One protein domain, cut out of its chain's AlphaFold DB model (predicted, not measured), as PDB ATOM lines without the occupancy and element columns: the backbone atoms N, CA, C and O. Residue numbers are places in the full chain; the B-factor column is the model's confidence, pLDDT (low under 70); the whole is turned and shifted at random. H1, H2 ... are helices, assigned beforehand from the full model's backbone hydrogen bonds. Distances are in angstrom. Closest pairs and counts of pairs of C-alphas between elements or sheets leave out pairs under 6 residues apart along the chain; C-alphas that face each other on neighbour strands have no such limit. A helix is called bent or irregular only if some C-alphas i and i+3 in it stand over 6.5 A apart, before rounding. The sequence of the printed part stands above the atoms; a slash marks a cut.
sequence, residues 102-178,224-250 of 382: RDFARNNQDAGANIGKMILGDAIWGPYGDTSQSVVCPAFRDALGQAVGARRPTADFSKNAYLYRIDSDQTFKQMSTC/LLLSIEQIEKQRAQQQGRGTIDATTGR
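Overview. This is residues 102 to 178 and 224 to 250 of the 382 residues of an uncharacterized protein of Candidatus Yanofskybacteria bacterium RIFCSPLOWO2_01_FULL_49_25 (UniProt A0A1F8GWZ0). Two long helices, H1 and H5, cross near their middles as a narrow X and run opposite ways; three short helices gather near the end where H1 finishes and H5 starts, while their other ends reach away from this cluster and make the length of the domain. There, after a long loop, residues 125 to 140, H2 folds back and packs on the last turns of H1, residues 120 to 124, H3 packs on residues 115 to 122 of H1, and the small H4 packs on both long helices. The printed part has 104 residues with five named helices, H1 to H5 in order along the chain, and no named strand; its class is all helix. It is compact, with a radius of gyration of the C-alphas of 14.2 A, and its spans of 49 by 25 by 24 A only just make a rod.

Along the chain. H1 is residues 102 to 124, 32.1 A from C-alpha 102 at (24.012, 43.998, -7.285) to C-alpha 124 at (-2.344, 30.813, 5.544). H2 is residues 141 to 147, 9.9 A long. H3 is residues 155 to 164, 14.7 A long; it is irregular, with C-alphas 159 and 162 7.7 A apart. H4 is residues 172 to 175, 5.1 A long. H5, the longest helix, is residues 224 to 248, 35.8 A long, and ends with C-alpha 248 at (34.657, 35.128, 2.991).

Arrangement. H1 is the hub and touches the four other helices. H1 and H5 touch at a steep tilt of 38 degrees, opposite ways; their closest C-alphas, those of Gly 112 and Arg 235, are 4.1 A apart. H1 and H2 form a helical hairpin at a shallow tilt of 14 degrees; residues 120 to 124 of H1 touch H2, and the closest C-alphas, those of Ile 124 and Arg 141, are 6.1 A apart. H3 touches residues 115 to 122 of H1 at a steep tilt of 63 degrees, with the C-alphas of Asp 122 and Ser 158 closest at 6.4 A. H4 touches residues 119 to 123 of H1, with the C-alphas of Ala 123 and Lys 173 closest at 5.4 A. H4 also touches residues 226 to 230 of H5, where the closest C-alphas, those of Phe 172 and Gln 230, are 6.9 A apart. H2 and H5 are close but not clearly touching, and H3 and H5 are apart. The helix packing is mostly crossed, but only just: 1 of 3 touching pairs with a tilt is at a shallow tilt. In H1, H2 and H5 every O i to N i+4 pair is within hydrogen-bond range; in H3 3 of 6 are, and H4 is too short for such a pair.

Size, cuts and confidence. The two C-alphas farthest apart, those of Ala 139 and Arg 250, are 50.3 A apart. Residues 179 to 223 are not printed, and C-alphas 178 and 224 are 13.0 A apart across this cut, which lies in the link from H4 to H5. The link from H1 to H2 is long, with 16 residues. Mean pLDDT of the printed part is 84.0; residues 102 to 103, 167 to 169 and 249 are under 70.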
ATOM      1  N   ARG A 102      25.386  43.494  -7.367       68.81
ATOM      2  CA  ARG A 102      24.012  43.998  -7.285       68.81
ATOM      3  C   ARG A 102      23.007  42.907  -7.641       68.81
ATOM      4  O   ARG A 102      22.023  42.735  -6.927       68.81
ATOM      5  N   ASP A 103      23.260  42.182  -8.727       69.62
ATOM      6  CA  ASP A 103      22.375  41.097  -9.160       69.62
ATOM      7  C   ASP A 103      22.444  39.916  -8.187       69.62
ATOM      8  O   ASP A 103      21.409  39.374  -7.818       69.62
ATOM      9  N   PHE A 104      23.633  39.590  -7.676       73.62
ATOM     10  CA  PHE A 104      23.806  38.566  -6.649       73.62
ATOM     11  C   PHE A 104      23.017  38.882  -5.369       73.62
ATOM     12  O   PHE A 104      22.279  38.030  -4.870       73.62
ATOM     13  N   ALA A 105      23.114  40.112  -4.854       73.44
ATOM     14  CA  ALA A 105      22.350  40.527  -3.679       73.44
ATOM     15  C   ALA A 105      20.835  40.462  -3.932       73.44
ATOM     16  O   ALA A 105      20.107  39.919  -3.101       73.44
ATOM     17  N   ARG A 106      20.368  40.947  -5.093       75.44
ATOM     18  CA  ARG A 106      18.950  40.877  -5.484       75.44
ATOM     19  C   ARG A 106      18.458  39.431  -5.575       75.44
ATOM     20  O   ARG A 106      17.426  39.117  -5.000       75.44
ATOM     21  N   ASN A 107      19.208  38.540  -6.220       76.06
ATOM     22  CA  ASN A 107      18.822  37.135  -6.369       76.06
ATOM     23  C   ASN A 107      18.690  36.436  -5.003       76.06
ATOM     24  O   ASN A 107      17.748  35.675  -4.785       76.06
ATOM     25  N   ASN A 108      19.583  36.733  -4.053       80.06
ATOM     26  CA  ASN A 108      19.476  36.215  -2.686       80.06
ATOM     27  C   ASN A 108      18.275  36.808  -1.927       80.06
ATOM     28  O   ASN A 108      17.587  36.080  -1.210       80.06
ATOM     29  N   GLN A 109      17.978  38.100  -2.106       79.12
ATOM     30  CA  GLN A 109      16.756  38.708  -1.567       79.12
ATOM     31  C   GLN A 109      15.504  38.040  -2.150       79.12
ATOM     32  O   GLN A 109      14.587  37.706  -1.405       79.12
ATOM     33  N   ASP A 110      15.461  37.788  -3.457       80.94
ATOM     34  CA  ASP A 110      14.331  37.132  -4.118       80.94
ATOM     35  C   ASP A 110      14.156  35.682  -3.644       80.94
ATOM     36  O   ASP A 110      13.032  35.247  -3.378       80.94
ATOM     37  N   ALA A 111      15.256  34.948  -3.454       83.00
ATOM     38  CA  ALA A 111      15.238  33.619  -2.848       83.00
ATOM     39  C   ALA A 111      14.668  33.655  -1.418       83.00
ATOM     40  O   ALA A 111      13.749  32.895  -1.102       83.00
ATOM     41  N   GLY A 112      15.132  34.590  -0.581       85.62
ATOM     42  CA  GLY A 112      14.590  34.813   0.763       85.62
ATOM     43  C   GLY A 112      13.109  35.185   0.750       85.62
ATOM     44  O   GLY A 112      12.317  34.624   1.504       85.62
ATOM     45  N   ALA A 113      12.690  36.052  -0.170       86.06
ATOM     46  CA  ALA A 113      11.289  36.424  -0.326       86.06
ATOM     47  C   ALA A 113      10.412  35.224  -0.706       86.06
ATOM     48  O   ALA A 113       9.298  35.086  -0.200       86.06
ATOM     49  N   ASN A 114      10.906  34.343  -1.581       87.81
ATOM     50  CA  ASN A 114      10.204  33.125  -1.973       87.81
ATOM     51  C   ASN A 114      10.078  32.140  -0.805       87.81
ATOM     52  O   ASN A 114       8.993  31.600  -0.599       87.81
ATOM     53  N   ILE A 115      11.137  31.958  -0.009       87.19
ATOM     54  CA  ILE A 115      11.085  31.164   1.227       87.19
ATOM     55  C   ILE A 115      10.041  31.749   2.182       87.19
ATOM     56  O   ILE A 115       9.157  31.026   2.640       87.19
ATOM     57  N   GLY A 116      10.076  33.066   2.414       90.06
ATOM     58  CA  GLY A 116       9.083  33.770   3.226       90.06
ATOM     59  C   GLY A 116       7.656  33.503   2.749       90.06
ATOM     60  O   GLY A 116       6.831  33.036   3.524       90.06
ATOM     61  N   LYS A 117       7.374  33.685   1.454       90.06
ATOM     62  CA  LYS A 117       6.050  33.416   0.862       90.06
ATOM     63  C   LYS A 117       5.592  31.963   1.002       90.06
ATOM     64  O   LYS A 117       4.388  31.732   1.086       90.06
ATOM     65  N   MET A 118       6.510  30.997   1.020       88.81
ATOM     66  CA  MET A 118       6.180  29.592   1.278       88.81
ATOM     67  C   MET A 118       5.879  29.336   2.764       88.81
ATOM     68  O   MET A 118       4.913  28.640   3.063       88.81
ATOM     69  N   ILE A 119       6.621  29.956   3.693       88.94
ATOM     70  CA  ILE A 119       6.322  29.918   5.142       88.94
ATOM     71  C   ILE A 119       4.936  30.510   5.418       88.94
ATOM     72  O   ILE A 119       4.130  29.905   6.125       88.94
ATOM     73  N   LEU A 120       4.645  31.677   4.834       91.81
ATOM     74  CA  LEU A 120       3.320  32.291   4.917       91.81
ATOM     75  C   LEU A 120       2.256  31.370   4.322       91.81
ATOM     76  O   LEU A 120       1.191  31.209   4.904       91.81
ATOM     77  N   GLY A 121       2.561  30.731   3.191       91.44
ATOM     78  CA  GLY A 121       1.707  29.744   2.547       91.44
ATOM     79  C   GLY A 121       1.297  28.590   3.459       91.44
ATOM     80  O   GLY A 121       0.114  28.271   3.520       91.44
ATOM     81  N   ASP A 122       2.241  28.004   4.197       90.44
ATOM     82  CA  ASP A 122       1.970  26.916   5.151       90.44
ATOM     83  C   ASP A 122       1.045  27.342   6.301       90.44
ATOM     84  O   ASP A 122       0.196  26.571   6.741       90.44
ATOM     85  N   ALA A 123       1.157  28.589   6.763       91.50
ATOM     86  CA  ALA A 123       0.294  29.125   7.814       91.50
ATOM     87  C   ALA A 123      -1.088  29.566   7.292       91.50
ATOM     88  O   ALA A 123      -2.110  29.276   7.916       91.50
ATOM     89  N   ILE A 124      -1.128  30.249   6.144       93.62
ATOM     90  CA  ILE A 124      -2.344  30.813   5.544       93.62
ATOM     91  C   ILE A 124      -3.183  29.713   4.907       93.62
ATOM     92  O   ILE A 124      -4.379  29.642   5.161       93.62
ATOM     93  N   TRP A 125      -2.592  28.845   4.093       91.88
ATOM     94  CA  TRP A 125      -3.322  27.806   3.363       91.88
ATOM     95  C   TRP A 125      -3.367  26.469   4.096       91.88
ATOM     96  O   TRP A 125      -4.094  25.584   3.662       91.88
ATOM     97  N   GLY A 126      -2.616  26.345   5.190       88.38
ATOM     98  CA  GLY A 126      -2.383  25.085   5.880       88.38
ATOM     99  C   GLY A 126      -1.329  24.217   5.176       88.38
ATOM    100  O   GLY A 126      -1.003  24.443   3.999       88.38
ATOM    101  N   PRO A 127      -0.786  23.203   5.873       84.12
ATOM    102  CA  PRO A 127       0.150  22.253   5.285       84.12
ATOM    103  C   PRO A 127      -0.466  21.567   4.069       84.12
ATOM    104  O   PRO A 127      -1.647  21.220   4.079       84.12
ATOM    105  N   TYR A 128       0.319  21.375   3.006       81.50
ATOM    106  CA  TYR A 128      -0.150  20.767   1.748       81.50
ATOM    107  C   TYR A 128      -1.301  21.527   1.049       81.50
ATOM    108  O   TYR A 128      -1.899  21.011   0.105       81.50
ATOM    109  N   GLY A 129      -1.623  22.750   1.492       81.44
ATOM    110  CA  GLY A 129      -2.774  23.514   1.012       81.44
ATOM    111  C   GLY A 129      -4.122  23.064   1.588       81.44
ATOM    112  O   GLY A 129      -5.161  23.425   1.028       81.44
ATOM    113  N   ASP A 130      -4.118  22.280   2.671       87.44
ATOM    114  CA  ASP A 130      -5.323  21.924   3.417       87.44
ATOM    115  C   ASP A 130      -5.775  23.089   4.309       87.44
ATOM    116  O   ASP A 130      -5.305  23.280   5.433       87.44
ATOM    117  N   THR A 131      -6.753  23.850   3.817       88.19
ATOM    118  CA  THR A 131      -7.263  25.043   4.502       88.19
ATOM    119  C   THR A 131      -7.913  24.759   5.855       88.19
ATOM    120  O   THR A 131      -8.091  25.702   6.624       88.19
ATOM    121  N   SER A 132      -8.266  23.503   6.162       85.88
ATOM    122  CA  SER A 132      -8.777  23.131   7.490       85.88
ATOM    123  C   SER A 132      -7.703  23.226   8.580       85.88
ATOM    124  O   SER A 132      -8.022  23.395   9.752       85.88
ATOM    125  N   GLN A 133      -6.431  23.185   8.178       88.62
ATOM    126  CA  GLN A 133      -5.258  23.308   9.041       88.62
ATOM    127  C   GLN A 133      -4.604  24.698   8.957       88.62
ATOM    128  O   GLN A 133      -3.489  24.899   9.449       88.62
ATOM    129  N   SER A 134      -5.277  25.655   8.311       91.94
ATOM    130  CA  SER A 134      -4.882  27.061   8.331       91.94
ATOM    131  C   SER A 134      -4.918  27.591   9.761       91.94
ATOM    132  O   SER A 134      -5.854  27.311  10.509       91.94
ATOM    133  N   VAL A 135      -3.914  28.383  10.131       92.56
ATOM    134  CA  VAL A 135      -3.908  29.074  11.427       92.56
ATOM    135  C   VAL A 135      -4.425  30.501  11.318       92.56
ATOM    136  O   VAL A 135      -4.738  31.101  12.334       92.56
ATOM    137  N   VAL A 136      -4.540  31.053  10.111       93.19
ATOM    138  CA  VAL A 136      -5.000  32.430   9.898       93.19
ATOM    139  C   VAL A 136      -6.522  32.487   9.918       93.19
ATOM    140  O   VAL A 136      -7.194  31.564   9.458       93.19
ATOM    141  N   CYS A 137      -7.085  33.590  10.419       90.75
ATOM    142  CA  CYS A 137      -8.531  33.721  10.531       90.75
ATOM    143  C   CYS A 137      -9.228  33.541   9.169       90.75
ATOM    144  O   CYS A 137      -8.908  34.264   8.216       90.75
ATOM    145  N   PRO A 138     -10.237  32.652   9.072       89.44
ATOM    146  CA  PRO A 138     -10.932  32.370   7.816       89.44
ATOM    147  C   PRO A 138     -11.516  33.611   7.137       89.44
ATOM    148  O   PRO A 138     -11.517  33.691   5.913       89.44
ATOM    149  N   ALA A 139     -11.952  34.598   7.927       85.75
ATOM    150  CA  ALA A 139     -12.608  35.810   7.446       85.75
ATOM    151  C   ALA A 139     -11.759  36.651   6.478       85.75
ATOM    152  O   ALA A 139     -12.311  37.337   5.624       85.75
ATOM    153  N   PHE A 140     -10.429  36.613   6.600       89.00
ATOM    154  CA  PHE A 140      -9.531  37.401   5.748       89.00
ATOM    155  C   PHE A 140      -8.354  36.602   5.180       89.00
ATOM    156  O   PHE A 140      -7.508  37.178   4.497       89.00
ATOM    157  N   ARG A 141      -8.294  35.289   5.430       92.00
ATOM    158  CA  ARG A 141      -7.239  34.385   4.948       92.00
ATOM    159  C   ARG A 141      -6.956  34.564   3.459       92.00
ATOM    160  O   ARG A 141      -5.804  34.739   3.072       92.00
ATOM    161  N   ASP A 142      -8.002  34.543   2.637       91.31
ATOM    162  CA  ASP A 142      -7.845  34.552   1.183       91.31
ATOM    163  C   ASP A 142      -7.314  35.910   0.691       91.31
ATOM    164  O   ASP A 142      -6.395  35.959  -0.128       91.31
ATOM    165  N   ALA A 143      -7.823  37.011   1.258       90.62
ATOM    166  CA  ALA A 143      -7.343  38.363   0.980       90.62
ATOM    167  C   ALA A 143      -5.889  38.558   1.439       90.62
ATOM    168  O   ALA A 143      -5.084  39.136   0.711       90.62
ATOM    169  N   LEU A 144      -5.530  38.039   2.619       92.62
ATOM    170  CA  LEU A 144      -4.161  38.090   3.130       92.62
ATOM    171  C   LEU A 144      -3.214  37.313   2.217       92.62
ATOM    172  O   LEU A 144      -2.177  37.840   1.821       92.62
ATOM    173  N   GLY A 145      -3.595  36.092   1.839       91.12
ATOM    174  CA  GLY A 145      -2.811  35.249   0.946       91.12
ATOM    175  C   GLY A 145      -2.537  35.912  -0.405       91.12
ATOM    176  O   GLY A 145      -1.412  35.845  -0.898       91.12
ATOM    177  N   GLN A 146      -3.525  36.615  -0.967       92.06
ATOM    178  CA  GLN A 146      -3.350  37.410  -2.185       92.06
ATOM    179  C   GLN A 146      -2.431  38.618  -1.963       92.06
ATOM    180  O   GLN A 146      -1.496  38.814  -2.737       92.06
ATOM    181  N   ALA A 147      -2.649  39.393  -0.895       88.88
ATOM    182  CA  ALA A 147      -1.895  40.616  -0.613       88.88
ATOM    183  C   ALA A 147      -0.387  40.366  -0.449       88.88
ATOM    184  O   ALA A 147       0.433  41.155  -0.913       88.88
ATOM    185  N   VAL A 148      -0.014  39.250   0.181       89.56
ATOM    186  CA  VAL A 148       1.395  38.903   0.447       89.56
ATOM    187  C   VAL A 148       1.998  37.995  -0.630       89.56
ATOM    188  O   VAL A 148       3.187  37.672  -0.593       89.56
ATOM    189  N   GLY A 149       1.187  37.569  -1.606       88.81
ATOM    190  CA  GLY A 149       1.586  36.612  -2.634       88.81
ATOM    191  C   GLY A 149       1.977  35.249  -2.058       88.81
ATOM    192  O   GLY A 149       2.934  34.634  -2.540       88.81
ATOM    193  N   ALA A 150       1.282  34.797  -1.011       89.19
ATOM    194  CA  ALA A 150       1.518  33.502  -0.385       89.19
ATOM    195  C   ALA A 150       1.209  32.378  -1.375       89.19
ATOM    196  O   ALA A 150       0.096  32.265  -1.895       89.19
ATOM    197  N   ARG A 151       2.189  31.509  -1.615       82.44
ATOM    198  CA  ARG A 151       2.013  30.351  -2.498       82.44
ATOM    199  C   ARG A 151       1.427  29.193  -1.709       82.44
ATOM    200  O   ARG A 151       1.718  29.048  -0.527       82.44
ATOM    201  N   ARG A 152       0.634  28.339  -2.357       82.94
ATOM    202  CA  ARG A 152       0.262  27.061  -1.740       82.94
ATOM    203  C   ARG A 152       1.534  26.225  -1.555       82.94
ATOM    204  O   ARG A 152       2.286  26.091  -2.524       82.94
ATOM    205  N   PRO A 153       1.811  25.723  -0.344       78.44
ATOM    206  CA  PRO A 153       3.038  24.989  -0.082       78.44
ATOM    207  C   PRO A 153       3.012  23.635  -0.800       78.44
ATOM    208  O   PRO A 153       1.969  22.982  -0.892       78.44
ATOM    209  N   THR A 154       4.167  23.204  -1.305       78.38
ATOM    210  CA  THR A 154       4.344  21.828  -1.784       78.38
ATOM    211  C   THR A 154       4.478  20.878  -0.596       78.38
ATOM    212  O   THR A 154       4.805  21.295   0.518       78.38
ATOM    213  N   ALA A 155       4.268  19.582  -0.833       76.38
ATOM    214  CA  ALA A 155       4.425  18.578   0.214       76.38
ATOM    215  C   ALA A 155       5.840  18.546   0.804       76.38
ATOM    216  O   ALA A 155       5.999  18.440   2.020       76.38
ATOM    217  N   ASP A 156       6.850  18.700  -0.047       75.88
ATOM    218  CA  ASP A 156       8.246  18.712   0.383       75.88
ATOM    219  C   ASP A 156       8.577  19.962   1.190       75.88
ATOM    220  O   ASP A 156       9.281  19.875   2.195       75.88
ATOM    221  N   PHE A 157       8.019  21.118   0.812       80.75
ATOM    222  CA  PHE A 157       8.204  22.331   1.595       80.75
ATOM    223  C   PHE A 157       7.558  22.205   2.977       80.75
ATOM    224  O   PHE A 157       8.232  22.454   3.969       80.75
ATOM    225  N   SER A 158       6.292  21.777   3.074       76.50
ATOM    226  CA  SER A 158       5.608  21.648   4.372       76.50
ATOM    227  C   SER A 158       6.336  20.691   5.327       76.50
ATOM    228  O   SER A 158       6.427  20.978   6.521       76.50
ATOM    229  N   LYS A 159       6.921  19.593   4.826       78.25
ATOM    230  CA  LYS A 159       7.746  18.675   5.640       78.25
ATOM    231  C   LYS A 159       9.047  19.317   6.125       78.25
ATOM    232  O   LYS A 159       9.455  19.093   7.260       78.25
ATOM    233  N   ASN A 160       9.674  20.130   5.279       78.19
ATOM    234  CA  ASN A 160      10.997  20.707   5.517       78.19
ATOM    235  C   ASN A 160      10.961  22.169   5.984       78.19
ATOM    236  O   ASN A 160      12.008  22.794   6.135       78.19
ATOM    237  N   ALA A 161       9.780  22.728   6.260       74.19
ATOM    238  CA  ALA A 161       9.607  24.134   6.625       74.19
ATOM    239  C   ALA A 161      10.439  24.538   7.856       74.19
ATOM    240  O   ALA A 161      10.834  25.696   7.991       74.19
ATOM    241  N   TYR A 162      10.739  23.583   8.743       74.19
ATOM    242  CA  TYR A 162      11.586  23.799   9.915       74.19
ATOM    243  C   TYR A 162      13.040  24.156   9.561       74.19
ATOM    244  O   TYR A 162      13.655  24.912  10.305       74.19
ATOM    245  N   LEU A 163      13.568  23.684   8.423       74.38
ATOM    246  CA  LEU A 163      14.930  23.985   7.956       74.38
ATOM    247  C   LEU A 163      15.103  25.452   7.552       74.38
ATOM    248  O   LEU A 163      16.215  25.970   7.540       74.38
ATOM    249  N   TYR A 164      13.999  26.125   7.228       75.69
ATOM    250  CA  TYR A 164      13.986  27.520   6.795       75.69
ATOM    251  C   TYR A 164      13.619  28.493   7.923       75.69
ATOM    252  O   TYR A 164      13.440  29.690   7.680       75.69
ATOM    253  N   ARG A 165      13.467  28.004   9.159       70.31
ATOM    254  CA  ARG A 165      13.179  28.859  10.313       70.31
ATOM    255  C   ARG A 165      14.422  29.645  10.711       70.31
ATOM    256  O   ARG A 165      15.509  29.091  10.815       70.31
ATOM    257  N   ILE A 166      14.220  30.938  10.948       73.56
ATOM    258  CA  ILE A 166      15.254  31.850  11.455       73.56
ATOM    259  C   ILE A 166      15.087  32.041  12.966       73.56
ATOM    260  O   ILE A 166      16.075  32.054  13.690       73.56
ATOM    261  N   ASP A 167      13.840  32.106  13.439       67.38
ATOM    262  CA  ASP A 167      13.512  32.344  14.844       67.38
ATOM    263  C   ASP A 167      13.168  31.013  15.544       67.38
ATOM    264  O   ASP A 167      12.315  30.252  15.067       67.38
ATOM    265  N   SER A 168      13.816  30.729  16.680       60.69
ATOM    266  CA  SER A 168      13.504  29.574  17.543       60.69
ATOM    267  C   SER A 168      12.348  29.835  18.512       60.69
ATOM    268  O   SER A 168      11.715  28.886  18.973       60.69
ATOM    269  N   ASP A 169      12.059  31.106  18.799       69.81
ATOM    270  CA  ASP A 169      11.310  31.489  20.000       69.81
ATOM    271  C   ASP A 169       9.832  31.769  19.695       69.81
ATOM    272  O   ASP A 169       8.950  31.404  20.474       69.81
ATOM    273  N   GLN A 170       9.545  32.386  18.541       70.38
ATOM    274  CA  GLN A 170       8.189  32.639  18.050       70.38
ATOM    275  C   GLN A 170       8.132  32.492  16.531       70.38
ATOM    276  O   GLN A 170       8.651  33.304  15.770       70.38
ATOM    277  N   THR A 171       7.475  31.434  16.073       83.56
ATOM    278  CA  THR A 171       7.279  31.190  14.643       83.56
ATOM    279  C   THR A 171       6.162  32.074  14.095       83.56
ATOM    280  O   THR A 171       5.188  32.351  14.795       83.56
ATOM    281  N   PHE A 172       6.229  32.432  12.806       87.19
ATOM    282  CA  PHE A 172       5.122  33.125  12.135       87.19
ATOM    283  C   PHE A 172       3.777  32.424  12.368       87.19
ATOM    284  O   PHE A 172       2.781  33.077  12.656       87.19
ATOM    285  N   LYS A 173       3.755  31.087  12.306       87.94
ATOM    286  CA  LYS A 173       2.547  30.285  12.538       87.94
ATOM    287  C   LYS A 173       1.951  30.537  13.929       87.94
ATOM    288  O   LYS A 173       0.749  30.732  14.041       87.94
ATOM    289  N   GLN A 174       2.780  30.598  14.972       88.50
ATOM    290  CA  GLN A 174       2.327  30.918  16.331       88.50
ATOM    291  C   GLN A 174       1.820  32.362  16.438       88.50
ATOM    292  O   GLN A 174       0.751  32.586  16.992       88.50
ATOM    293  N   MET A 175       2.547  33.325  15.865       88.56
ATOM    294  CA  MET A 175       2.174  34.746  15.924       88.56
ATOM    295  C   MET A 175       0.927  35.090  15.100       88.56
ATOM    296  O   MET A 175       0.254  36.067  15.403       88.56
ATOM    297  N   SER A 176       0.623  34.313  14.059       91.06
ATOM    298  CA  SER A 176      -0.518  34.524  13.151       91.06
ATOM    299  C   SER A 176      -1.717  33.622  13.449       91.06
ATOM    300  O   SER A 176      -2.682  33.620  12.684       91.06
ATOM    301  N   THR A 177      -1.674  32.853  14.543       93.00
ATOM    302  CA  THR A 177      -2.782  31.971  14.918       93.00
ATOM    303  C   THR A 177      -4.003  32.792  15.325       93.00
ATOM    304  O   THR A 177      -3.967  33.555  16.289       93.00
ATOM    305  N   CYS A 178      -5.095  32.595  14.595       92.19
ATOM    306  CA  CYS A 178      -6.399  33.153  14.885       92.19
ATOM    307  C   CYS A 178      -6.884  32.641  16.237       92.19
ATOM    308  O   CYS A 178      -6.956  31.433  16.460       92.19
ATOM    309  N   LEU A 224      -1.104  41.087   8.162       91.94
ATOM    310  CA  LEU A 224      -0.353  41.642   7.038       91.94
ATOM    311  C   LEU A 224       1.019  42.159   7.480       91.94
ATOM    312  O   LEU A 224       2.017  41.829   6.842       91.94
ATOM    313  N   LEU A 225       1.089  42.917   8.576       90.75
ATOM    314  CA  LEU A 225       2.355  43.433   9.101       90.75
ATOM    315  C   LEU A 225       3.288  42.298   9.539       90.75
ATOM    316  O   LEU A 225       4.447  42.286   9.127       90.75
ATOM    317  N   LEU A 226       2.768  41.298  10.261       91.25
ATOM    318  CA  LEU A 226       3.525  40.091  10.624       91.25
ATOM    319  C   LEU A 226       4.048  39.352   9.383       91.25
ATOM    320  O   LEU A 226       5.159  38.823   9.377       91.25
ATOM    321  N   SER A 227       3.247  39.313   8.316       91.94
ATOM    322  CA  SER A 227       3.618  38.640   7.071       91.94
ATOM    323  C   SER A 227       4.738  39.371   6.329       91.94
ATOM    324  O   SER A 227       5.680  38.738   5.850       91.94
ATOM    325  N   ILE A 228       4.653  40.703   6.249       90.31
ATOM    326  CA  ILE A 228       5.697  41.549   5.656       90.31
ATOM    327  C   ILE A 228       6.995  41.397   6.450       90.31
ATOM    328  O   ILE A 228       8.040  41.148   5.854       90.31
ATOM    329  N   GLU A 229       6.928  41.462   7.780       90.81
ATOM    330  CA  GLU A 229       8.092  41.276   8.648       90.81
ATOM    331  C   GLU A 229       8.753  39.910   8.415       90.81
ATOM    332  O   GLU A 229       9.969  39.823   8.261       90.81
ATOM    333  N   GLN A 230       7.962  38.839   8.304       89.38
ATOM    334  CA  GLN A 230       8.491  37.503   8.038       89.38
ATOM    335  C   GLN A 230       9.186  37.398   6.670       89.38
ATOM    336  O   GLN A 230      10.203  36.706   6.558       89.38
ATOM    337  N   ILE A 231       8.662  38.061   5.632       90.19
ATOM    338  CA  ILE A 231       9.307  38.127   4.312       90.19
ATOM    339  C   ILE A 231      10.622  38.906   4.402       90.19
ATOM    340  O   ILE A 231      11.638  38.434   3.892       90.19
ATOM    341  N   GLU A 232      10.625  40.065   5.061       89.56
ATOM    342  CA  GLU A 232      11.822  40.899   5.216       89.56
ATOM    343  C   GLU A 232      12.914  40.197   6.030       89.56
ATOM    344  O   GLU A 232      14.077  40.204   5.626       89.56
ATOM    345  N   LYS A 233      12.551  39.485   7.102       90.12
ATOM    346  CA  LYS A 233      13.482  38.630   7.858       90.12
ATOM    347  C   LYS A 233      14.168  37.605   6.953       90.12
ATOM    348  O   LYS A 233      15.388  37.459   6.992       90.12
ATOM    349  N   GLN A 234      13.403  36.921   6.100       89.50
ATOM    350  CA  GLN A 234      13.949  35.912   5.185       89.50
ATOM    351  C   GLN A 234      14.809  36.530   4.075       89.50
ATOM    352  O   GLN A 234      15.861  35.981   3.744       89.50
ATOM    353  N   ARG A 235      14.408  37.688   3.532       88.12
ATOM    354  CA  ARG A 235      15.217  38.479   2.587       88.12
ATOM    355  C   ARG A 235      16.570  38.838   3.184       88.12
ATOM    356  O   ARG A 235      17.599  38.535   2.581       88.12
ATOM    357  N   ALA A 236      16.559  39.450   4.367       87.56
ATOM    358  CA  ALA A 236      17.760  39.898   5.057       87.56
ATOM    359  C   ALA A 236      18.689  38.724   5.386       87.56
ATOM    360  O   ALA A 236      19.890  38.807   5.140       87.56
ATOM    361  N   GLN A 237      18.141  37.604   5.864       87.94
ATOM    362  CA  GLN A 237      18.937  36.430   6.209       87.94
ATOM    363  C   GLN A 237      19.579  35.772   4.985       87.94
ATOM    364  O   GLN A 237      20.768  35.455   5.024       87.94
ATOM    365  N   GLN A 238      18.836  35.574   3.889       84.88
ATOM    366  CA  GLN A 238      19.410  34.972   2.680       84.88
ATOM    367  C   GLN A 238      20.426  35.900   2.014       84.88
ATOM    368  O   GLN A 238      21.506  35.451   1.633       84.88
ATOM    369  N   GLN A 239      20.141  37.204   1.943       82.44
ATOM    370  CA  GLN A 239      21.121  38.185   1.479       82.44
ATOM    371  C   GLN A 239      22.376  38.181   2.359       82.44
ATOM    372  O   GLN A 239      23.490  38.189   1.832       82.44
ATOM    373  N   GLY A 240      22.207  38.154   3.682       83.44
ATOM    374  CA  GLY A 240      23.298  38.095   4.650       83.44
ATOM    375  C   GLY A 240      24.158  36.851   4.454       83.44
ATOM    376  O   GLY A 240      25.370  36.971   4.305       83.44
ATOM    377  N   ARG A 241      23.536  35.670   4.348       83.19
ATOM    378  CA  ARG A 241      24.224  34.399   4.081       83.19
ATOM    379  C   ARG A 241      25.024  34.445   2.780       83.19
ATOM    380  O   ARG A 241      26.212  34.142   2.802       83.19
ATOM    381  N   GLY A 242      24.399  34.855   1.674       81.94
ATOM    382  CA  GLY A 242      25.074  34.950   0.378       81.94
ATOM    383  C   GLY A 242      26.229  35.955   0.393       81.94
ATOM    384  O   GLY A 242      27.309  35.674  -0.119       81.94
ATOM    385  N   THR A 243      26.037  37.114   1.029       80.12
ATOM    386  CA  THR A 243      27.079  38.148   1.139       80.12
ATOM    387  C   THR A 243      28.248  37.679   2.000       80.12
ATOM    388  O   THR A 243      29.398  37.884   1.619       80.12
ATOM    389  N   ILE A 244      27.985  37.031   3.139       81.88
ATOM    390  CA  ILE A 244      29.028  36.451   3.996       81.88
ATOM    391  C   ILE A 244      29.816  35.389   3.230       81.88
ATOM    392  O   ILE A 244      31.044  35.414   3.262       81.88
ATOM    393  N   ASP A 245      29.136  34.496   2.510       80.00
ATOM    394  CA  ASP A 245      29.800  33.463   1.716       80.00
ATOM    395  C   ASP A 245      30.715  34.073   0.643       80.00
ATOM    396  O   ASP A 245      31.915  33.805   0.611       80.00
ATOM    397  N   ALA A 246      30.183  34.997  -0.159       75.38
ATOM    398  CA  ALA A 246      30.944  35.654  -1.211       75.38
ATOM    399  C   ALA A 246      32.110  36.498  -0.667       75.38
ATOM    400  O   ALA A 246      33.194  36.504  -1.246       75.38
ATOM    401  N   THR A 247      31.929  37.217   0.444       76.31
ATOM    402  CA  THR A 247      33.007  38.024   1.049       76.31
ATOM    403  C   THR A 247      34.095  37.151   1.670       76.31
ATOM    404  O   THR A 247      35.276  37.376   1.403       76.31
ATOM    405  N   THR A 248      33.718  36.106   2.413       72.69
ATOM    406  CA  THR A 248      34.657  35.128   2.991       72.69
ATOM    407  C   THR A 248      35.418  34.381   1.896       72.69
ATOM    408  O   THR A 248      36.607  34.095   2.033       72.69
ATOM    409  N   GLY A 249      34.756  34.115   0.768       65.94
ATOM    410  CA  GLY A 249      35.361  33.505  -0.406       65.94
ATOM    411  C   GLY A 249      36.066  34.464  -1.363       65.94
ATOM    412  O   GLY A 249      36.535  34.024  -2.409       65.94
ATOM    413  N   ARG A 250      36.202  35.757  -1.031       72.94
ATOM    414  CA  ARG A 250      36.860  36.774  -1.881       72.94
ATOM    415  C   ARG A 250      36.266  36.844  -3.297       72.94
ATOM    416  O   ARG A 250      36.983  36.954  -4.287       72.94
TER     417      ARG A 250